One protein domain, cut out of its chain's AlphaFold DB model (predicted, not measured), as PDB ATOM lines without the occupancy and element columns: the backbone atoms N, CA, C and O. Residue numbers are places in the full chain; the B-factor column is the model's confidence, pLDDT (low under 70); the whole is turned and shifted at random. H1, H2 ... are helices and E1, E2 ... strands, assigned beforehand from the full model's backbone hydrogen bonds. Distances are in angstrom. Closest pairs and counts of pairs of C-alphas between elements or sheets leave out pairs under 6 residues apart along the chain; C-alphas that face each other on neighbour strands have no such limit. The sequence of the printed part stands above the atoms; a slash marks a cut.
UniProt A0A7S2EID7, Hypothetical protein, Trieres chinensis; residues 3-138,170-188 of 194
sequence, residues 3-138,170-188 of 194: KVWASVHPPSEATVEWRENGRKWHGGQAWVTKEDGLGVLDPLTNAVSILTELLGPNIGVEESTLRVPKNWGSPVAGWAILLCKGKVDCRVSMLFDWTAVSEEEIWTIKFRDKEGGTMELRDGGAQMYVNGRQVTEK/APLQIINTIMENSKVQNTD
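What this domain is: This is residues 3 to 138 and 170 to 188 of the 194 residues of the protein "Hypothetical protein" of Trieres chinensis (UniProt A0A7S2EID7). One wide, twisted sheet of eight strands has two helices, H3 and H4, packed over one face, with no named helix over the other. H3 runs along the strands over E1 and E4, and H4 slants over E3 and E2; short H1 grazes the sheet near E5 and E6, and short H2 follows E1. The printed part has 155 residues, with named elements in the order H1 E1 H2 H3 E2 E3 E4 E5 E6 E7 H4 E8. The sheet runs E7 E6 E5 E1 E4 E3 E2 E8 and is mixed; the class is mixed, helices and strands. The whole is compact, with a radius of gyration of the C-alphas of 15.7 A and spans of 47 by 34 by 20 A.

Where its parts are: The strands are E7, residues 127 to 130; E6, 118 to 122; E5, 106 to 113, 22.4 A; E1, 11 to 19, 22.7 A; E4, 90 to 97, 23.1 A; E3, 77 to 84, 22.7 A; E2, 59 to 69, 28.1 A; and E8, 183 to 187. The helices are H1, residues 3 to 8; H2, 22 to 26; H3, 41 to 55, 19.5 A; and H4, 170 to 181, 16.2 A. C-alpha 3 begins H1 at (-26.449, -3.143, -16.594), and C-alpha 187 ends E8 at (-1.252, 7.545, -43.478).

How they stand to each other: E1 and E4 are parallel, with N 16 and O 93 2.8 A apart, within hydrogen-bond range. E2 and edge strand E8 are parallel too, with N 185 and O 66 at 2.8 A. E2 E3 E4 and E5 E6 E7 are meanders, each strand the antiparallel neighbour of the one before; N 80 and O 94 of E3 and E4 are 3.0 A apart. E5 and E1 are antiparallel, with N 15 and O 110 at 2.8 A. E2 bends by 70 degrees at residue 62. E1, H2 H3 and E2 make a split strand-helix-strand unit, its two strands running the same way with E4 and E3 between them; its crossover is right-handed. H3 and H4 make two layers with the sheet, on the same face, at heights over the sheet of 8.7 A and 8.8 A. On the local plane H3 stands at 17 degrees to E1, and H4 at 52 degrees to E2. H4 touches H3 with residues 170 to 175 alone, at a steep tilt of 54 degrees, opposite ways; the closest C-alphas are those of Ser 49 and Pro 171, 5.3 A. H3 touches H1 with residues 53 to 55 alone, closest at the C-alphas of Lys 3 and Leu 54, 5.9 A. H2 is not on the sheet. Every O i to N i+4 pair is within hydrogen-bond range in H1, H2 and H4, and 9 of 11 in H3.

The domain as a whole: The C-alphas farthest apart, those of Val 8 and Asn 71, are 46.9 A apart. Residues 139 to 169 are not printed, and C-alphas 138 and 170 are 30.5 A apart across the cut. The link from H2 to H3, residues 27 to 40, is long. The mean pLDDT of the printed part is 94.7; residues 102, 103 and 138 are under 70.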
ATOM      1  N   LYS A   3     -25.631  -1.957 -16.262       93.25
ATOM      2  CA  LYS A   3     -26.449  -3.143 -16.594       93.25
ATOM      3  C   LYS A   3     -27.917  -2.971 -16.186       93.25
ATOM      4  O   LYS A   3     -28.816  -3.285 -16.958       93.25
ATOM      5  N   VAL A   4     -28.166  -2.431 -14.987       94.19
ATOM      6  CA  VAL A   4     -29.534  -2.145 -14.517       94.19
ATOM      7  C   VAL A   4     -30.192  -1.095 -15.405       94.19
ATOM      8  O   VAL A   4     -31.323  -1.307 -15.838       94.19
ATOM      9  N   TRP A   5     -29.488  -0.005 -15.727       95.25
ATOM     10  CA  TRP A   5     -30.036   1.032 -16.601       95.25
ATOM     11  C   TRP A   5     -30.404   0.469 -17.977       95.25
ATOM     12  O   TRP A   5     -31.558   0.602 -18.365       95.25
ATOM     13  N   ALA A   6     -29.493  -0.252 -18.641       95.00
ATOM     14  CA  ALA A   6     -29.732  -0.857 -19.956       95.00
ATOM     15  C   ALA A   6     -30.850  -1.919 -19.940       95.00
ATOM     16  O   ALA A   6     -31.529  -2.136 -20.941       95.00
ATOM     17  N   SER A   7     -31.082  -2.579 -18.798       94.25
ATOM     18  CA  SER A   7     -32.178  -3.544 -18.658       94.25
ATOM     19  C   SER A   7     -33.563  -2.890 -18.618       94.25
ATOM     20  O   SER A   7     -34.516  -3.485 -19.128       94.25
ATOM     21  N   VAL A   8     -33.656  -1.692 -18.024       95.25
ATOM     22  CA  VAL A   8     -34.889  -0.897 -17.874       95.25
ATOM     23  C   VAL A   8     -35.108   0.014 -19.084       95.25
ATOM     24  O   VAL A   8     -36.243   0.182 -19.516       95.25
ATOM     25  N   HIS A   9     -34.022   0.531 -19.656       95.81
ATOM     26  CA  HIS A   9     -33.982   1.437 -20.800       95.81
ATOM     27  C   HIS A   9     -33.130   0.806 -21.912       95.81
ATOM     28  O   HIS A   9     -31.949   1.140 -22.050       95.81
ATOM     29  N   PRO A  10     -33.669  -0.160 -22.681       96.38
ATOM     30  CA  PRO A  10     -32.908  -0.819 -23.734       96.38
ATOM     31  C   PRO A  10     -32.392   0.206 -24.759       96.38
ATOM     32  O   PRO A  10     -33.211   0.895 -25.379       96.38
ATOM     33  N   PRO A  11     -31.066   0.315 -24.964       97.12
ATOM     34  CA  PRO A  11     -30.518   1.284 -25.904       97.12
ATOM     35  C   PRO A  11     -30.966   0.991 -27.338       97.12
ATOM     36  O   PRO A  11     -30.946  -0.157 -27.781       97.12
ATOM     37  N   SER A  12     -31.324   2.034 -28.084       97.62
ATOM     38  CA  SER A  12     -31.503   1.987 -29.541       97.62
ATOM     39  C   SER A  12     -30.319   2.585 -30.295       97.62
ATOM     40  O   SER A  12     -30.137   2.315 -31.479       97.62
ATOM     41  N   GLU A  13     -29.483   3.369 -29.619       98.25
ATOM     42  CA  GLU A  13     -28.279   3.965 -30.193       98.25
ATOM     43  C   GLU A  13     -27.145   3.966 -29.171       98.25
ATOM     44  O   GLU A  13     -27.382   4.147 -27.969       98.25
ATOM     45  N   ALA A  14     -25.917   3.812 -29.660       98.44
ATOM     46  CA  ALA A  14     -24.724   4.086 -28.882       98.44
ATOM     47  C   ALA A  14     -23.639   4.797 -29.705       98.44
ATOM     48  O   ALA A  14     -23.510   4.593 -30.912       98.44
ATOM     49  N   THR A  15     -22.828   5.607 -29.032       98.75
ATOM     50  CA  THR A  15     -21.653   6.262 -29.611       98.75
ATOM     51  C   THR A  15     -20.446   5.988 -28.734       98.75
ATOM     52  O   THR A  15     -20.476   6.299 -27.545       98.75
ATOM     53  N   VAL A  16     -19.390   5.436 -29.323       98.75
ATOM     54  CA  VAL A  16     -18.083   5.249 -28.697       98.75
ATOM     55  C   VAL A  16     -17.124   6.297 -29.236       98.75
ATOM     56  O   VAL A  16     -16.966   6.446 -30.449       98.75
ATOM     57  N   GLU A  17     -16.456   6.978 -28.322       98.06
ATOM     58  CA  GLU A  17     -15.328   7.849 -28.605       98.06
ATOM     59  C   GLU A  17     -14.163   7.395 -27.729       98.06
ATOM     60  O   GLU A  17     -14.238   7.474 -26.501       98.06
ATOM     61  N   TRP A  18     -13.136   6.841 -28.370       97.75
ATOM     62  CA  TRP A  18     -12.004   6.195 -27.710       97.75
ATOM     63  C   TRP A  18     -10.693   6.745 -28.267       97.75
ATOM     64  O   TRP A  18     -10.090   6.194 -29.188       97.75
ATOM     65  N   ARG A  19     -10.304   7.916 -27.777       96.31
ATOM     66  CA  ARG A  19      -9.170   8.685 -28.282       96.31
ATOM     67  C   ARG A  19      -8.159   8.859 -27.167       96.31
ATOM     68  O   ARG A  19      -8.515   9.315 -26.091       96.31
ATOM     69  N   GLU A  20      -6.910   8.522 -27.418       94.88
ATOM     70  CA  GLU A  20      -5.841   8.655 -26.429       94.88
ATOM     71  C   GLU A  20      -4.507   8.918 -27.122       94.88
ATOM     72  O   GLU A  20      -4.376   8.741 -28.331       94.88
ATOM     73  N   ASN A  21      -3.494   9.351 -26.380       94.38
ATOM     74  CA  ASN A  21      -2.167   9.523 -26.946       94.38
ATOM     75  C   ASN A  21      -1.409   8.190 -26.926       94.38
ATOM     76  O   ASN A  21      -0.854   7.788 -25.898       94.38
ATOM     77  N   GLY A  22      -1.305   7.538 -28.088       93.12
ATOM     78  CA  GLY A  22      -0.615   6.251 -28.212       93.12
ATOM     79  C   GLY A  22       0.840   6.286 -27.723       93.12
ATOM     80  O   GLY A  22       1.323   5.314 -27.151       93.12
ATOM     81  N   ARG A  23       1.550   7.417 -27.852       92.81
ATOM     82  CA  ARG A  23       2.931   7.539 -27.343       92.81
ATOM     83  C   ARG A  23       2.989   7.584 -25.823       92.81
ATOM     84  O   ARG A  23       3.888   6.991 -25.234       92.81
ATOM     85  N   LYS A  24       2.044   8.287 -25.191       92.38
ATOM     86  CA  LYS A  24       1.959   8.412 -23.729       92.38
ATOM     87  C   LYS A  24       1.727   7.046 -23.082       92.38
ATOM     88  O   LYS A  24       2.413   6.717 -22.118       92.38
ATOM     89  N   TRP A  25       0.795   6.264 -23.626       92.19
ATOM     90  CA  TRP A  25       0.357   5.001 -23.023       92.19
ATOM     91  C   TRP A  25       1.120   3.771 -23.537       92.19
ATOM     92  O   TRP A  25       1.370   2.836 -22.776       92.19
ATOM     93  N   HIS A  26       1.570   3.790 -24.797       93.31
ATOM     94  CA  HIS A  26       2.143   2.623 -25.485       93.31
ATOM     95  C   HIS A  26       3.525   2.871 -26.111       93.31
ATOM     96  O   HIS A  26       4.060   1.990 -26.784       93.31
ATOM     97  N   GLY A  27       4.170   4.015 -25.855       90.56
ATOM     98  CA  GLY A  27       5.474   4.376 -26.437       90.56
ATOM     99  C   GLY A  27       6.637   3.421 -26.125       90.56
ATOM    100  O   GLY A  27       7.692   3.538 -26.733       90.56
ATOM    101  N   GLY A  28       6.477   2.469 -25.199       89.50
ATOM    102  CA  GLY A  28       7.456   1.412 -24.903       89.50
ATOM    103  C   GLY A  28       7.103   0.030 -25.470       89.50
ATOM    104  O   GLY A  28       7.815  -0.939 -25.212       89.50
ATOM    105  N   GLN A  29       5.996  -0.097 -26.205       93.69
ATOM    106  CA  GLN A  29       5.388  -1.383 -26.544       93.69
ATOM    107  C   GLN A  29       5.547  -1.709 -28.034       93.69
ATOM    108  O   GLN A  29       4.639  -1.525 -28.830       93.69
ATOM    109  N   ALA A  30       6.698  -2.256 -28.434       92.56
ATOM    110  CA  ALA A  30       6.985  -2.552 -29.846       92.56
ATOM    111  C   ALA A  30       6.028  -3.554 -30.524       92.56
ATOM    112  O   ALA A  30       6.001  -3.658 -31.747       92.56
ATOM    113  N   TRP A  31       5.277  -4.336 -29.749       94.81
ATOM    114  CA  TRP A  31       4.363  -5.335 -30.292       94.81
ATOM    115  C   TRP A  31       3.124  -4.706 -30.938       94.81
ATOM    116  O   TRP A  31       2.643  -5.262 -31.920       94.81
ATOM    117  N   VAL A  32       2.665  -3.536 -30.467       95.12
ATOM    118  CA  VAL A  32       1.396  -2.945 -30.929       95.12
ATOM    119  C   VAL A  32       1.437  -2.512 -32.390       95.12
ATOM    120  O   VAL A  32       0.394  -2.412 -33.024       95.12
ATOM    121  N   THR A  33       2.629  -2.264 -32.942       95.31
ATOM    122  CA  THR A  33       2.825  -1.790 -34.322       95.31
ATOM    123  C   THR A  33       3.037  -2.919 -35.333       95.31
ATOM    124  O   THR A  33       3.268  -2.637 -36.507       95.31
ATOM    125  N   LYS A  34       3.053  -4.186 -34.902       95.75
ATOM    126  CA  LYS A  34       3.234  -5.353 -35.786       95.75
ATOM    127  C   LYS A  34       1.932  -5.701 -36.511       95.75
ATOM    128  O   LYS A  34       0.873  -5.256 -36.095       95.75
ATOM    129  N   GLU A  35       2.001  -6.516 -37.564       91.38
ATOM    130  CA  GLU A  35       0.815  -6.952 -38.333       91.38
ATOM    131  C   GLU A  35      -0.259  -7.633 -37.464       91.38
ATOM    132  O   GLU A  35      -1.450  -7.455 -37.692       91.38
ATOM    133  N   ASP A  36       0.157  -8.358 -36.428       88.62
ATOM    134  CA  ASP A  36      -0.699  -9.020 -35.438       88.62
ATOM    135  C   ASP A  36      -0.894  -8.198 -34.149       88.62
ATOM    136  O   ASP A  36      -1.506  -8.665 -33.190       88.62
ATOM    137  N   GLY A  37      -0.379  -6.967 -34.115       92.00
ATOM    138  CA  GLY A  37      -0.266  -6.138 -32.917       92.00
ATOM    139  C   GLY A  37      -1.532  -5.399 -32.492       92.00
ATOM    140  O   GLY A  37      -1.477  -4.674 -31.505       92.00
ATOM    141  N   LEU A  38      -2.644  -5.537 -33.227       95.88
ATOM    142  CA  LEU A  38      -3.933  -4.832 -33.060       95.88
ATOM    143  C   LEU A  38      -3.883  -3.295 -33.193       95.88
ATOM    144  O   LEU A  38      -4.852  -2.692 -33.661       95.88
ATOM    145  N   GLY A  39      -2.778  -2.645 -32.825       96.94
ATOM    146  CA  GLY A  39      -2.655  -1.193 -32.789       96.94
ATOM    147  C   GLY A  39      -3.722  -0.576 -31.889       96.94
ATOM    148  O   GLY A  39      -4.023  -1.100 -30.819       96.94
ATOM    149  N   VAL A  40      -4.362   0.493 -32.359       97.44
ATOM    150  CA  VAL A  40      -5.445   1.198 -31.646       97.44
ATOM    151  C   VAL A  40      -6.640   0.299 -31.275       97.44
ATOM    152  O   VAL A  40      -7.471   0.674 -30.451       97.44
ATOM    153  N   LEU A  41      -6.753  -0.894 -31.868       98.06
ATOM    154  CA  LEU A  41      -7.810  -1.851 -31.539       98.06
ATOM    155  C   LEU A  41      -7.584  -2.564 -30.195       98.06
ATOM    156  O   LEU A  41      -8.547  -3.083 -29.628       98.06
ATOM    157  N   ASP A  42      -6.357  -2.563 -29.663       97.12
ATOM    158  CA  ASP A  42      -6.051  -3.095 -28.331       97.12
ATOM    159  C   ASP A  42      -6.883  -2.388 -27.239       97.12
ATOM    160  O   ASP A  42      -7.790  -3.017 -26.682       97.12
ATOM    161  N   PRO A  43      -6.744  -1.064 -27.017       96.12
ATOM    162  CA  PRO A  43      -7.568  -0.358 -26.036       96.12
ATOM    163  C   PRO A  43      -9.045  -0.289 -26.443       96.12
ATOM    164  O   PRO A  43      -9.916  -0.248 -25.573       96.12
ATOM    165  N   LEU A  44      -9.365  -0.330 -27.744       97.56
ATOM    166  CA  LEU A  44     -10.756  -0.372 -28.209       97.56
ATOM    167  C   LEU A  44     -11.498  -1.622 -27.723       97.56
ATOM    168  O   LEU A  44     -12.711  -1.571 -27.509       97.56
ATOM    169  N   THR A  45     -10.787  -2.735 -27.520       96.69
ATOM    170  CA  THR A  45     -11.370  -3.987 -27.017       96.69
ATOM    171  C   THR A  45     -12.066  -3.779 -25.669       96.69
ATOM    172  O   THR A  45     -13.102  -4.398 -25.422       96.69
ATOM    173  N   ASN A  46     -11.588  -2.841 -24.843       96.50
ATOM    174  CA  ASN A  46     -12.234  -2.464 -23.581       96.50
ATOM    175  C   ASN A  46     -13.599  -1.799 -23.810       96.50
ATOM    176  O   ASN A  46     -14.579  -2.120 -23.141       96.50
ATOM    177  N   ALA A  47     -13.715  -0.916 -24.806       97.81
ATOM    178  CA  ALA A  47     -15.004  -0.328 -25.162       97.81
ATOM    179  C   ALA A  47     -15.974  -1.395 -25.692       97.81
ATOM    180  O   ALA A  47     -17.156  -1.417 -25.340       97.81
ATOM    181  N   VAL A  48     -15.467  -2.309 -26.525       98.06
ATOM    182  CA  VAL A  48     -16.260  -3.397 -27.105       98.06
ATOM    183  C   VAL A  48     -16.714  -4.391 -26.033       98.06
ATOM    184  O   VAL A  48     -17.860  -4.839 -26.088       98.06
ATOM    185  N   SER A  49     -15.894  -4.703 -25.022       96.88
ATOM    186  CA  SER A  49     -16.322  -5.572 -23.918       96.88
ATOM    187  C   SER A  49     -17.516  -4.968 -23.169       96.88
ATOM    188  O   SER A  49     -18.522  -5.658 -22.982       96.88
ATOM    189  N   ILE A  50     -17.489  -3.661 -22.879       96.81
ATOM    190  CA  ILE A  50     -18.616  -2.935 -22.274       96.81
ATOM    191  C   ILE A  50     -19.859  -2.988 -23.174       96.81
ATOM    192  O   ILE A  50     -20.959  -3.261 -22.686       96.81
ATOM    193  N   LEU A  51     -19.709  -2.763 -24.485       97.44
ATOM    194  CA  LEU A  51     -20.826  -2.858 -25.432       97.44
ATOM    195  C   LEU A  51     -21.456  -4.253 -25.427       97.44
ATOM    196  O   LEU A  51     -22.675  -4.362 -25.312       97.44
ATOM    197  N   THR A  52     -20.651  -5.315 -25.520       96.12
ATOM    198  CA  THR A  52     -21.167  -6.696 -25.548       96.12
ATOM    199  C   THR A  52     -21.860  -7.088 -24.247       96.12
ATOM    200  O   THR A  52     -22.845  -7.824 -24.272       96.12
ATOM    201  N   GLU A  53     -21.404  -6.551 -23.116       94.88
ATOM    202  CA  GLU A  53     -22.025  -6.790 -21.818       94.88
ATOM    203  C   GLU A  53     -23.379  -6.069 -21.678       94.88
ATOM    204  O   GLU A  53     -24.302  -6.594 -21.056       94.88
ATOM    205  N   LEU A  54     -23.523  -4.869 -22.253       95.56
ATOM    206  CA  LEU A  54     -24.737  -4.052 -22.119       95.56
ATOM    207  C   LEU A  54     -25.777  -4.290 -23.220       95.56
ATOM    208  O   LEU A  54     -26.977  -4.215 -22.950       95.56
ATOM    209  N   LEU A  55     -25.338  -4.559 -24.448       95.62
ATOM    210  CA  LEU A  55     -26.197  -4.747 -25.625       95.62
ATOM    211  C   LEU A  55     -26.418  -6.229 -25.961       95.62
ATOM    212  O   LEU A  55     -27.345  -6.565 -26.702       95.62
ATOM    213  N   GLY A  56     -25.608  -7.118 -25.385       93.06
ATOM    214  CA  GLY A  56     -25.598  -8.547 -25.670       93.06
ATOM    215  C   GLY A  56     -24.603  -8.935 -26.772       93.06
ATOM    216  O   GLY A  56     -23.977  -8.077 -27.394       93.06
ATOM    217  N   PRO A  57     -24.447 -10.243 -27.041       90.69
ATOM    218  CA  PRO A  57     -23.378 -10.757 -27.901       90.69
ATOM    219  C   PRO A  57     -23.658 -10.640 -29.408       90.69
ATOM    220  O   PRO A  57     -22.745 -10.799 -30.212       90.69
ATOM    221  N   ASN A  58     -24.905 -10.384 -29.818       93.88
ATOM    222  CA  ASN A  58     -25.308 -10.370 -31.229       93.88
ATOM    223  C   ASN A  58     -25.041  -9.001 -31.870       93.88
ATOM    224  O   ASN A  58     -25.979  -8.268 -32.205       93.88
ATOM    225  N   ILE A  59     -23.764  -8.660 -32.018       96.38
ATOM    226  CA  ILE A  59     -23.293  -7.407 -32.614       96.38
ATOM    227  C   ILE A  59     -22.525  -7.734 -33.897       96.38
ATOM    228  O   ILE A  59     -21.534  -8.458 -33.863       96.38
ATOM    229  N   GLY A  60     -22.991  -7.212 -35.029       97.31
ATOM    230  CA  GLY A  60     -22.319  -7.329 -36.323       97.31
ATOM    231  C   GLY A  60     -21.656  -6.017 -36.736       97.31
ATOM    232  O   GLY A  60     -22.182  -4.942 -36.451       97.31
ATOM    233  N   VAL A  61     -20.524  -6.100 -37.437       98.38
ATOM    234  CA  VAL A  61     -19.879  -4.943 -38.078       98.38
ATOM    235  C   VAL A  61     -20.589  -4.666 -39.403       98.38
ATOM    236  O   VAL A  61     -20.635  -5.536 -40.269       98.38
ATOM    237  N   GLU A  62     -21.157  -3.472 -39.559       98.31
ATOM    238  CA  GLU A  62     -21.799  -3.039 -40.809       98.31
ATOM    239  C   GLU A  62     -20.790  -2.375 -41.748       98.31
ATOM    240  O   GLU A  62     -20.722  -2.702 -42.930       98.31
ATOM    241  N   GLU A  63     -19.985  -1.455 -41.219       98.38
ATOM    242  CA  GLU A  63     -18.940  -0.769 -41.974       98.38
ATOM    243  C   GLU A  63     -17.775  -0.427 -41.049       98.38
ATOM    244  O   GLU A  63     -17.966  -0.166 -39.862       98.38
ATOM    245  N   SER A  64     -16.556  -0.425 -41.582       98.62
ATOM    246  CA  SER A  64     -15.376   0.011 -40.841       98.62
ATOM    247  C   SER A  64     -14.272   0.523 -41.765       98.62
ATOM    248  O   SER A  64     -14.181   0.157 -42.942       98.62
ATOM    249  N   THR A  65     -13.459   1.437 -41.239       98.81
ATOM    250  CA  THR A  65     -12.262   1.968 -41.895       98.81
ATOM    251  C   THR A  65     -11.128   2.050 -40.887       98.81
ATOM    252  O   THR A  65     -11.306   2.578 -39.789       98.81
ATOM    253  N   LEU A  66      -9.948   1.595 -41.299       98.69
ATOM    254  CA  LEU A  66      -8.719   1.647 -40.518       98.69
ATOM    255  C   LEU A  66      -7.699   2.561 -41.186       98.69
ATOM    256  O   LEU A  66      -7.505   2.519 -42.401       98.69
ATOM    257  N   ARG A  67      -7.028   3.375 -40.376       98.31
ATOM    258  CA  ARG A  67      -5.898   4.213 -40.773       98.31
ATOM    259  C   ARG A  67      -4.610   3.554 -40.305       98.31
ATOM    260  O   ARG A  67      -4.423   3.377 -39.103       98.31
ATOM    261  N   VAL A  68      -3.739   3.203 -41.244       98.00
ATOM    262  CA  VAL A  68      -2.497   2.459 -40.989       98.00
ATOM    263  C   VAL A  68      -1.297   3.330 -41.377       98.00
ATOM    264  O   VAL A  68      -1.195   3.733 -42.540       98.00
ATOM    265  N   PRO A  69      -0.392   3.659 -40.439       97.56
ATOM    266  CA  PRO A  69       0.853   4.347 -40.760       97.56
ATOM    267  C   PRO A  69       1.734   3.529 -41.704       97.56
ATOM    268  O   PRO A  69       1.852   2.318 -41.552       97.56
ATOM    269  N   LYS A  70       2.428   4.197 -42.633       96.94
ATOM    270  CA  LYS A  70       3.390   3.555 -43.556       96.94
ATOM    271  C   LYS A  70       4.474   2.731 -42.847       96.94
ATOM    272  O   LYS A  70       4.970   1.767 -43.422       96.94
ATOM    273  N   ASN A  71       4.852   3.117 -41.629       95.44
ATOM    274  CA  ASN A  71       5.878   2.455 -40.826       95.44
ATOM    275  C   ASN A  71       5.330   1.390 -39.851       95.44
ATOM    276  O   ASN A  71       6.099   0.892 -39.028       95.44
ATOM    277  N   TRP A  72       4.031   1.069 -39.890       96.56
ATOM    278  CA  TRP A  72       3.372   0.097 -39.004       96.56
ATOM    279  C   TRP A  72       2.712  -1.036 -39.806       96.56
ATOM    280  O   TRP A  72       2.372  -0.872 -40.973       96.56
ATOM    281  N   GLY A  73       2.490  -2.176 -39.149       96.25
ATOM    282  CA  GLY A  73       1.636  -3.268 -39.630       96.25
ATOM    283  C   GLY A  73       0.204  -3.239 -39.078       96.25
ATOM    284  O   GLY A  73      -0.619  -4.042 -39.499       96.25
ATOM    285  N   SER A  74      -0.111  -2.330 -38.153       97.25
ATOM    286  CA  SER A  74      -1.399  -2.240 -37.450       97.25
ATOM    287  C   SER A  74      -2.013  -0.833 -37.537       97.25
ATOM    288  O   SER A  74      -1.320   0.132 -37.881       97.25
ATOM    289  N   PRO A  75      -3.317  -0.672 -37.248       97.69
ATOM    290  CA  PRO A  75      -3.970   0.631 -37.322       97.69
ATOM    291  C   PRO A  75      -3.597   1.570 -36.168       97.69
ATOM    292  O   PRO A  75      -3.461   1.156 -35.022       97.69
ATOM    293  N   VAL A  76      -3.527   2.870 -36.461       97.50
ATOM    294  CA  VAL A  76      -3.363   3.946 -35.462       97.50
ATOM    295  C   VAL A  76      -4.675   4.671 -35.157       97.50
ATOM    296  O   VAL A  76      -4.818   5.302 -34.117       97.50
ATOM    297  N   ALA A  77      -5.647   4.609 -36.065       98.06
ATOM    298  CA  ALA A  77      -6.953   5.230 -35.891       98.06
ATOM    299  C   ALA A  77      -7.986   4.551 -36.791       98.06
ATOM    300  O   ALA A  77      -7.640   3.794 -37.700       98.06
ATOM    301  N   GLY A  78      -9.258   4.864 -36.592       98.19
ATOM    302  CA  GLY A  78     -10.320   4.379 -37.452       98.19
ATOM    303  C   GLY A  78     -11.705   4.699 -36.926       98.19
ATOM    304  O   GLY A  78     -11.889   5.392 -35.924       98.19
ATOM    305  N   TRP A  79     -12.692   4.192 -37.648       98.69
ATOM    306  CA  TRP A  79     -14.083   4.248 -37.237       98.69
ATOM    307  C   TRP A  79     -14.814   2.988 -37.680       98.69
ATOM    308  O   TRP A  79     -14.424   2.328 -38.647       98.69
ATOM    309  N   ALA A  80     -15.887   2.662 -36.969       98.75
ATOM    310  CA  ALA A  80     -16.745   1.534 -37.290       98.75
ATOM    311  C   ALA A  80     -18.207   1.846 -36.975       98.75
ATOM    312  O   ALA A  80     -18.518   2.612 -36.062       98.75
ATOM    313  N   ILE A  81     -19.103   1.219 -37.725       98.69
ATOM    314  CA  ILE A  81     -20.529   1.156 -37.449       98.69
ATOM    315  C   ILE A  81     -20.888  -0.293 -37.150       98.69
ATOM    316  O   ILE A  81     -20.603  -1.183 -37.955       98.69
ATOM    317  N   LEU A  82     -21.553  -0.518 -36.019       98.50
ATOM    318  CA  LEU A  82     -22.067  -1.825 -35.627       98.50
ATOM    319  C   LEU A  82     -23.596  -1.828 -35.589       98.50
ATOM    320  O   LEU A  82     -24.236  -0.831 -35.242       98.50
ATOM    321  N   LEU A  83     -24.176  -2.986 -35.885       98.25
ATOM    322  CA  LEU A  83     -25.599  -3.261 -35.736       98.25
ATOM    323  C   LEU A  83     -25.794  -4.386 -34.725       98.25
ATOM    324  O   LEU A  83     -25.267  -5.486 -34.887       98.25
ATOM    325  N   CYS A  84     -26.587  -4.115 -33.695       94.94
ATOM    326  CA  CYS A  84     -26.877  -5.057 -32.624       94.94
ATOM    327  C   CYS A  84     -28.319  -5.543 -32.745       94.94
ATOM    328  O   CYS A  84     -29.236  -4.737 -32.933       94.94
ATOM    329  N   LYS A  85     -28.528  -6.851 -32.586       92.50
ATOM    330  CA  LYS A  85     -29.859  -7.463 -32.511       92.50
ATOM    331  C   LYS A  85     -30.145  -7.892 -31.078       92.50
ATOM    332  O   LYS A  85     -29.428  -8.718 -30.517       92.50
ATOM    333  N   GLY A  86     -31.210  -7.359 -30.492       84.56
ATOM    334  CA  GLY A  86     -31.532  -7.596 -29.087       84.56
ATOM    335  C   GLY A  86     -32.993  -7.322 -28.756       84.56
ATOM    336  O   GLY A  86     -33.868  -7.432 -29.609       84.56
ATOM    337  N   LYS A  87     -33.258  -6.943 -27.498       84.81
ATOM    338  CA  LYS A  87     -34.593  -6.477 -27.066       84.81
ATOM    339  C   LYS A  87     -35.068  -5.289 -27.904       84.81
ATOM    340  O   LYS A  87     -36.249  -5.169 -28.216       84.81
ATOM    341  N   VAL A  88     -34.123  -4.420 -28.239       93.12
ATOM    342  CA  VAL A  88     -34.263  -3.321 -29.181       93.12
ATOM    343  C   VAL A  88     -33.052  -3.393 -30.102       93.12
ATOM    344  O   VAL A  88     -31.930  -3.569 -29.629       93.12
ATOM    345  N   ASP A  89     -33.286  -3.306 -31.410       96.12
ATOM    346  CA  ASP A  89     -32.200  -3.167 -32.378       96.12
ATOM    347  C   ASP A  89     -31.441  -1.867 -32.100       96.12
ATOM    348  O   ASP A  89     -32.060  -0.812 -31.934       96.12
ATOM    349  N   CYS A  90     -30.113  -1.952 -32.058       97.44
ATOM    350  CA  CYS A  90     -29.254  -0.828 -31.713       97.44
ATOM    351  C   CYS A  90     -28.213  -0.571 -32.803       97.44
ATOM    352  O   CYS A  90     -27.587  -1.506 -33.306       97.44
ATOM    353  N   ARG A  91     -28.017   0.703 -33.151       98.25
ATOM    354  CA  ARG A  91     -26.915   1.155 -34.008       98.25
ATOM    355  C   ARG A  91     -25.809   1.751 -33.146       98.25
ATOM    356  O   ARG A  91     -26.078   2.642 -32.342       98.25
ATOM    357  N   VAL A  92     -24.574   1.302 -33.348       98.69
ATOM    358  CA  VAL A  92     -23.399   1.809 -32.631       98.69
ATOM    359  C   VAL A  92     -22.461   2.502 -33.606       98.69
ATOM    360  O   VAL A  92     -22.069   1.901 -34.601       98.69
ATOM    361  N   SER A  93     -22.079   3.742 -33.311       98.75
ATOM    362  CA  SER A  93     -21.034   4.468 -34.041       98.75
ATOM    363  C   SER A  93     -19.773   4.540 -33.194       98.75
ATOM    364  O   SER A  93     -19.851   4.916 -32.028       98.75
ATOM    365  N   MET A  94     -18.617   4.209 -33.757       98.69
ATOM    366  CA  MET A  94     -17.354   4.156 -33.026       98.69
ATOM    367  C   MET A  94     -16.289   4.988 -33.725       98.69
ATOM    368  O   MET A  94     -16.078   4.828 -34.925       98.69
ATOM    369  N   LEU A  95     -15.594   5.825 -32.959       98.44
ATOM    370  CA  LEU A  95     -14.379   6.526 -33.363       98.44
ATOM    371  C   LEU A  95     -13.261   6.158 -32.393       98.44
ATOM    372  O   LEU A  95     -13.450   6.248 -31.178       98.44
ATOM    373  N   PHE A  96     -12.109   5.778 -32.930       98.25
ATOM    374  CA  PHE A  96     -10.949   5.404 -32.134       98.25
ATOM    375  C   PHE A  96      -9.662   5.957 -32.740       98.25
ATOM    376  O   PHE A  96      -9.477   5.905 -33.957       98.25
ATOM    377  N   ASP A  97      -8.800   6.551 -31.915       97.19
ATOM    378  CA  ASP A  97      -7.676   7.350 -32.417       97.19
ATOM    379  C   ASP A  97      -6.513   7.455 -31.417       97.19
ATOM    380  O   ASP A  97      -6.680   7.998 -30.326       97.19
ATOM    381  N   TRP A  98      -5.322   6.994 -31.811       95.69
ATOM    382  CA  TRP A  98      -4.070   7.173 -31.061       95.69
ATOM    383  C   TRP A  98      -3.292   8.448 -31.399       95.69
ATOM    384  O   TRP A  98      -2.247   8.739 -30.806       95.69
ATOM    385  N   THR A  99      -3.755   9.210 -32.385       91.88
ATOM    386  CA  THR A  99      -3.133  10.464 -32.823       91.88
ATOM    387  C   THR A  99      -3.587  11.673 -32.008       91.88
ATOM    388  O   THR A  99      -3.061  12.767 -32.212       91.88
ATOM    389  N   ALA A 100      -4.504  11.471 -31.056       81.69
ATOM    390  CA  ALA A 100      -4.948  12.506 -30.136       81.69
ATOM    391  C   ALA A 100      -3.794  13.015 -29.256       81.69
ATOM    392  O   ALA A 100      -2.906  12.267 -28.833       81.69
ATOM    393  N   VAL A 101      -3.810  14.316 -28.969       77.88
ATOM    394  CA  VAL A 101      -2.901  14.928 -27.992       77.88
ATOM    395  C   VAL A 101      -3.443  14.725 -26.575       77.88
ATOM    396  O   VAL A 101      -4.632  14.502 -26.384       77.88
ATOM    397  N   SER A 102      -2.586  14.808 -25.556       69.88
ATOM    398  CA  SER A 102      -2.935  14.438 -24.170       69.88
ATOM    399  C   SER A 102      -4.076  15.248 -23.537       69.88
ATOM    400  O   SER A 102      -4.661  14.804 -22.558       69.88
ATOM    401  N   GLU A 103      -4.380  16.439 -24.053       68.88
ATOM    402  CA  GLU A 103      -5.504  17.272 -23.591       68.88
ATOM    403  C   GLU A 103      -6.847  16.869 -24.233       68.88
ATOM    404  O   GLU A 103      -7.902  17.348 -23.824       68.88
ATOM    405  N   GLU A 104      -6.809  15.981 -25.228       79.19
ATOM    406  CA  GLU A 104      -7.955  15.513 -26.012       79.19
ATOM    407  C   GLU A 104      -8.277  14.030 -25.757       79.19
ATOM    408  O   GLU A 104      -9.035  13.429 -26.522       79.19
ATOM    409  N   GLU A 105      -7.702  13.423 -24.709       91.31
ATOM    410  CA  GLU A 105      -7.969  12.020 -24.374       91.31
ATOM    411  C   GLU A 105      -9.407  11.847 -23.875       91.31
ATOM    412  O   GLU A 105      -9.877  12.559 -22.984       91.31
ATOM    413  N   ILE A 106     -10.124  10.908 -24.485       94.88
ATOM    414  CA  ILE A 106     -11.533  10.631 -24.242       94.88
ATOM    415  C   ILE A 106     -11.745   9.124 -24.290       94.88
ATOM    416  O   ILE A 106     -11.514   8.485 -25.313       94.88
ATOM    417  N   TRP A 107     -12.307   8.585 -23.212       96.56
ATOM    418  CA  TRP A 107     -12.799   7.209 -23.139       96.56
ATOM    419  C   TRP A 107     -14.269   7.239 -22.765       96.56
ATOM    420  O   TRP A 107     -14.621   7.241 -21.584       96.56
ATOM    421  N   THR A 108     -15.140   7.377 -23.761       97.75
ATOM    422  CA  THR A 108     -16.565   7.613 -23.527       97.75
ATOM    423  C   THR A 108     -17.453   6.713 -24.372       97.75
ATOM    424  O   THR A 108     -17.259   6.568 -25.576       97.75
ATOM    425  N   ILE A 109     -18.493   6.165 -23.739       98.56
ATOM    426  CA  ILE A 109     -19.590   5.470 -24.408       98.56
ATOM    427  C   ILE A 109     -20.907   6.125 -24.004       98.56
ATOM    428  O   ILE A 109     -21.269   6.157 -22.827       98.56
ATOM    429  N   LYS A 110     -21.646   6.639 -24.982       98.62
ATOM    430  CA  LYS A 110     -22.976   7.227 -24.797       98.62
ATOM    431  C   LYS A 110     -24.026   6.263 -25.317       98.62
ATOM    432  O   LYS A 110     -23.876   5.749 -26.414       98.62
ATOM    433  N   PHE A 111     -25.096   6.073 -24.562       98.44
ATOM    434  CA  PHE A 111     -26.255   5.262 -24.911       98.44
ATOM    435  C   PHE A 111     -27.513   6.122 -24.886       98.44
ATOM    436  O   PHE A 111     -27.657   7.007 -24.034       98.44
ATOM    437  N   ARG A 112     -28.440   5.829 -25.794       98.25
ATOM    438  CA  ARG A 112     -29.754   6.469 -25.873       98.25
ATOM    439  C   ARG A 112     -30.835   5.413 -26.090       98.25
ATOM    440  O   ARG A 112     -30.679   4.544 -26.947       98.25
ATOM    441  N   ASP A 113     -31.919   5.496 -25.325       97.38
ATOM    442  CA  ASP A 113     -33.134   4.707 -25.556       97.38
ATOM    443  C   ASP A 113     -34.110   5.424 -26.516       97.38
ATOM    444  O   ASP A 113     -33.922   6.582 -26.896       97.38
ATOM    445  N   LYS A 114     -35.193   4.744 -26.903       96.12
ATOM    446  CA  LYS A 114     -36.205   5.312 -27.813       96.12
ATOM    447  C   LYS A 114     -37.040   6.441 -27.202       96.12
ATOM    448  O   LYS A 114     -37.672   7.187 -27.945       96.12
ATOM    449  N   GLU A 115     -37.072   6.547 -25.880       95.75
ATOM    450  CA  GLU A 115     -37.845   7.540 -25.127       95.75
ATOM    451  C   GLU A 115     -37.025   8.814 -24.848       95.75
ATOM    452  O   GLU A 115     -37.550   9.805 -24.343       95.75
ATOM    453  N   GLY A 116     -35.746   8.822 -25.239       94.56
ATOM    454  CA  GLY A 116     -34.827   9.944 -25.081       94.56
ATOM    455  C   GLY A 116     -34.004   9.900 -23.793       94.56
ATOM    456  O   GLY A 116     -33.228  10.829 -23.555       94.56
ATOM    457  N   GLY A 117     -34.123   8.838 -22.995       96.94
ATOM    458  CA  GLY A 117     -33.259   8.583 -21.852       96.94
ATOM    459  C   GLY A 117     -31.820   8.340 -22.299       96.94
ATOM    460  O   GLY A 117     -31.558   7.701 -23.321       96.94
ATOM    461  N   THR A 118     -30.869   8.883 -21.537       98.31
ATOM    462  CA  THR A 118     -29.440   8.799 -21.865       98.31
ATOM    463  C   THR A 118     -28.618   8.272 -20.703       98.31
ATOM    464  O   THR A 118     -28.840   8.639 -19.545       98.31
ATOM    465  N   MET A 119     -27.626   7.454 -21.040       98.19
ATOM    466  CA  MET A 119     -26.554   7.045 -20.143       98.19
ATOM    467  C   MET A 119     -25.216   7.327 -20.810       98.19
ATOM    468  O   MET A 119     -25.038   7.051 -21.990       98.19
ATOM    469  N   GLU A 120     -24.263   7.847 -20.055       98.19
ATOM    470  CA  GLU A 120     -22.898   8.061 -20.515       98.19
ATOM    471  C   GLU A 120     -21.931   7.417 -19.529       98.19
ATOM    472  O   GLU A 120     -22.037   7.619 -18.319       98.19
ATOM    473  N   LEU A 121     -21.014   6.622 -20.064       96.94
ATOM    474  CA  LEU A 121     -19.895   6.030 -19.355       96.94
ATOM    475  C   LEU A 121     -18.640   6.783 -19.777       96.94
ATOM    476  O   LEU A 121     -18.339   6.799 -20.967       96.94
ATOM    477  N   ARG A 122     -17.952   7.423 -18.834       94.56
ATOM    478  CA  ARG A 122     -16.691   8.150 -19.053       94.56
ATOM    479  C   ARG A 122     -15.548   7.469 -18.319       94.56
ATOM    480  O   ARG A 122     -15.793   6.612 -17.466       94.56
ATOM    481  N   ASP A 123     -14.328   7.876 -18.650       91.56
ATOM    482  CA  ASP A 123     -13.086   7.388 -18.051       91.56
ATOM    483  C   ASP A 123     -13.042   5.852 -18.060       91.56
ATOM    484  O   ASP A 123     -12.917   5.196 -17.029       91.56
ATOM    485  N   GLY A 124     -13.309   5.265 -19.232       91.25
ATOM    486  CA  GLY A 124     -13.292   3.812 -19.414       91.25
ATOM    487  C   GLY A 124     -14.434   3.061 -18.718       91.25
ATOM    488  O   GLY A 124     -14.394   1.841 -18.627       91.25
ATOM    489  N   GLY A 125     -15.465   3.761 -18.236       91.50
ATOM    490  CA  GLY A 125     -16.582   3.167 -17.490       91.50
ATOM    491  C   GLY A 125     -16.562   3.444 -15.991       91.50
ATOM    492  O   GLY A 125     -17.523   3.092 -15.304       91.50
ATOM    493  N   ALA A 126     -15.534   4.127 -15.488       88.94
ATOM    494  CA  ALA A 126     -15.438   4.522 -14.088       88.94
ATOM    495  C   ALA A 126     -16.521   5.516 -13.657       88.94
ATOM    496  O   ALA A 126     -17.011   5.479 -12.525       88.94
ATOM    497  N   GLN A 127     -16.912   6.416 -14.560       91.44
ATOM    498  CA  GLN A 127     -17.926   7.417 -14.274       91.44
ATOM    499  C   GLN A 127     -19.193   7.151 -15.071       91.44
ATOM    500  O   GLN A 127     -19.159   7.049 -16.292       91.44
ATOM    501  N   MET A 128     -20.332   7.101 -14.382       94.69
ATOM    502  CA  MET A 128     -21.637   6.948 -15.014       94.69
ATOM    503  C   MET A 128     -22.461   8.217 -14.825       94.69
ATOM    504  O   MET A 128     -22.641   8.707 -13.707       94.69
ATOM    505  N   TYR A 129     -23.022   8.706 -15.923       96.88
ATOM    506  CA  TYR A 129     -23.980   9.799 -15.966       96.88
ATOM    507  C   TYR A 129     -25.302   9.286 -16.528       96.88
ATOM    508  O   TYR A 129     -25.315   8.534 -17.498       96.88
ATOM    509  N   VAL A 130     -26.420   9.709 -15.944       97.00
ATOM    510  CA  VAL A 130     -27.770   9.436 -16.453       97.00
ATOM    511  C   VAL A 130     -28.487  10.762 -16.624       97.00
ATOM    512  O   VAL A 130     -28.574  11.543 -15.676       97.00
ATOM    513  N   ASN A 131     -28.977  11.037 -17.834       96.62
ATOM    514  CA  ASN A 131     -29.614  12.313 -18.183       96.62
ATOM    515  C   ASN A 131     -28.769  13.531 -17.757       96.62
ATOM    516  O   ASN A 131     -29.269  14.492 -17.175       96.62
ATOM    517  N   GLY A 132     -27.455  13.449 -17.993       95.38
ATOM    518  CA  GLY A 132     -26.480  14.493 -17.660       95.38
ATOM    519  C   GLY A 132     -26.088  14.586 -16.180       95.38
ATOM    520  O   GLY A 132     -25.196  15.361 -15.842       95.38
ATOM    521  N   ARG A 133     -26.695  13.793 -15.288       94.69
ATOM    522  CA  ARG A 133     -26.357  13.774 -13.860       94.69
ATOM    523  C   ARG A 133     -25.423  12.615 -13.538       94.69
ATOM    524  O   ARG A 133     -25.762  11.469 -13.811       94.69
ATOM    525  N   GLN A 134     -24.289  12.906 -12.902       93.81
ATOM    526  CA  GLN A 134     -23.380  11.876 -12.400       93.81
ATOM    527  C   GLN A 134     -24.072  11.049 -11.308       93.81
ATOM    528  O   GLN A 134     -24.680  11.613 -10.393       93.81
ATOM    529  N   VAL A 135     -24.002   9.724 -11.425       90.69
ATOM    530  CA  VAL A 135     -24.609   8.773 -10.479       90.69
ATOM    531  C   VAL A 135     -23.584   7.871  -9.787       90.69
ATOM    532  O   VAL A 135     -23.953   7.164  -8.853       90.69
ATOM    533  N   THR A 136     -22.319   7.896 -10.213       82.69
ATOM    534  CA  THR A 136     -21.191   7.313  -9.472       82.69
ATOM    535  C   THR A 136     -20.482   8.377  -8.639       82.69
ATOM    536  O   THR A 136     -20.523   9.567  -8.963       82.69
ATOM    537  N   GLU A 137     -19.832   7.964  -7.554       70.50
ATOM    538  CA  GLU A 137     -18.945   8.849  -6.796       70.50
ATOM    539  C   GLU A 137     -17.689   9.174  -7.621       70.50
ATOM    540  O   GLU A 137     -17.317   8.422  -8.523       70.50
ATOM    541  N   LYS A 138     -17.059  10.329  -7.365       58.78
ATOM    542  CA  LYS A 138     -15.782  10.672  -8.005       58.78
ATOM    543  C   LYS A 138     -14.694   9.761  -7.444       58.78
ATOM    544  O   LYS A 138     -14.451   9.791  -6.242       58.78
ATOM    545  N   ALA A 170     -17.163 -12.675 -27.884       95.38
ATOM    546  CA  ALA A 170     -17.836 -11.645 -28.669       95.38
ATOM    547  C   ALA A 170     -16.966 -10.393 -28.903       95.38
ATOM    548  O   ALA A 170     -16.889  -9.963 -30.054       95.38
ATOM    549  N   PRO A 171     -16.238  -9.845 -27.902       96.19
ATOM    550  CA  PRO A 171     -15.394  -8.676 -28.145       96.19
ATOM    551  C   PRO A 171     -14.301  -8.943 -29.178       96.19
ATOM    552  O   PRO A 171     -14.166  -8.198 -30.144       96.19
ATOM    553  N   LEU A 172     -13.580 -10.057 -29.030       95.50
ATOM    554  CA  LEU A 172     -12.510 -10.438 -29.951       95.50
ATOM    555  C   LEU A 172     -13.039 -10.761 -31.352       95.50
ATOM    556  O   LEU A 172     -12.398 -10.424 -32.339       95.50
ATOM    557  N   GLN A 173     -14.223 -11.367 -31.464       96.81
ATOM    558  CA  GLN A 173     -14.858 -11.622 -32.759       96.81
ATOM    559  C   GLN A 173     -15.195 -10.322 -33.497       96.81
ATOM    560  O   GLN A 173     -14.976 -10.236 -34.706       96.81
ATOM    561  N   ILE A 174     -15.682  -9.303 -32.785       97.88
ATOM    562  CA  ILE A 174     -15.966  -7.984 -33.366       97.88
ATOM    563  C   ILE A 174     -14.664  -7.320 -33.821       97.88
ATOM    564  O   ILE A 174     -14.598  -6.844 -34.952       97.88
ATOM    565  N   ILE A 175     -13.619  -7.339 -32.987       97.75
ATOM    566  CA  ILE A 175     -12.303  -6.781 -33.335       97.75
ATOM    567  C   ILE A 175     -11.713  -7.480 -34.564       97.75
ATOM    568  O   ILE A 175     -11.310  -6.804 -35.508       97.75
ATOM    569  N   ASN A 176     -11.744  -8.813 -34.612       96.75
ATOM    570  CA  ASN A 176     -11.292  -9.570 -35.781       96.75
ATOM    571  C   ASN A 176     -12.096  -9.204 -37.033       96.75
ATOM    572  O   ASN A 176     -11.515  -8.950 -38.081       96.75
ATOM    573  N   THR A 177     -13.421  -9.088 -36.911       97.69
ATOM    574  CA  THR A 177     -14.279  -8.684 -38.033       97.69
ATOM    575  C   THR A 177     -13.928  -7.277 -38.530       97.69
ATOM    576  O   THR A 177     -13.923  -7.045 -39.738       97.69
ATOM    577  N   ILE A 178     -13.611  -6.337 -37.628       97.94
ATOM    578  CA  ILE A 178     -13.124  -4.998 -38.001       97.94
ATOM    579  C   ILE A 178     -11.794  -5.117 -38.751       97.94
ATOM    580  O   ILE A 178     -11.661  -4.519 -39.816       97.94
ATOM    581  N   MET A 179     -10.828  -5.888 -38.245       95.75
ATOM    582  CA  MET A 179      -9.527  -6.060 -38.904       95.75
ATOM    583  C   MET A 179      -9.648  -6.663 -40.307       95.75
ATOM    584  O   MET A 179      -9.004  -6.181 -41.233       95.75
ATOM    585  N   GLU A 180     -10.486  -7.685 -40.474       95.12
ATOM    586  CA  GLU A 180     -10.630  -8.420 -41.735       95.12
ATOM    587  C   GLU A 180     -11.415  -7.640 -42.801       95.12
ATOM    588  O   GLU A 180     -11.091  -7.720 -43.985       95.12
ATOM    589  N   ASN A 181     -12.441  -6.881 -42.396       95.25
ATOM    590  CA  ASN A 181     -13.418  -6.304 -43.329       95.25
ATOM    591  C   ASN A 181     -13.300  -4.783 -43.512       95.25
ATOM    592  O   ASN A 181     -14.061  -4.197 -44.289       95.25
ATOM    593  N   SER A 182     -12.375  -4.124 -42.812       97.56
ATOM    594  CA  SER A 182     -12.192  -2.677 -42.928       97.56
ATOM    595  C   SER A 182     -11.618  -2.259 -44.276       97.56
ATOM    596  O   SER A 182     -10.698  -2.870 -44.818       97.56
ATOM    597  N   LYS A 183     -12.065  -1.099 -44.763       98.19
ATOM    598  CA  LYS A 183     -11.302  -0.347 -45.766       98.19
ATOM    599  C   LYS A 183     -10.019   0.169 -45.111       98.19
ATOM    600  O   LYS A 183     -10.084   0.814 -44.066       98.19
ATOM    601  N   VAL A 184      -8.866  -0.066 -45.730       97.75
ATOM    602  CA  VAL A 184      -7.578   0.427 -45.220       97.75
ATOM    603  C   VAL A 184      -7.197   1.732 -45.910       97.75
ATOM    604  O   VAL A 184      -7.220   1.840 -47.136       97.75
ATOM    605  N   GLN A 185      -6.832   2.728 -45.108       97.88
ATOM    606  CA  GLN A 185      -6.299   4.011 -45.545       97.88
ATOM    607  C   GLN A 185      -4.881   4.173 -45.007       97.88
ATOM    608  O   GLN A 185      -4.668   4.228 -43.799       97.88
ATOM    609  N   ASN A 186      -3.906   4.289 -45.903       96.81
ATOM    610  CA  ASN A 186      -2.532   4.539 -45.486       96.81
ATOM    611  C   ASN A 186      -2.366   5.997 -45.049       96.81
ATOM    612  O   ASN A 186      -2.847   6.912 -45.721       96.81
ATOM    613  N   THR A 187      -1.653   6.215 -43.950       96.19
ATOM    614  CA  THR A 187      -1.252   7.545 -43.478       96.19
ATOM    615  C   THR A 187       0.258   7.712 -43.566       96.19
ATOM    616  O   THR A 187       0.988   6.764 -43.853       96.19
ATOM    617  N   ASP A 188       0.749   8.921 -43.313       95.75
ATOM    618  CA  ASP A 188       2.178   9.121 -43.091       95.75
ATOM    619  C   ASP A 188       2.664   8.386 -41.838       95.75
ATOM    620  O   ASP A 188       1.863   7.865 -41.051       95.75
TER     621      ASP A 188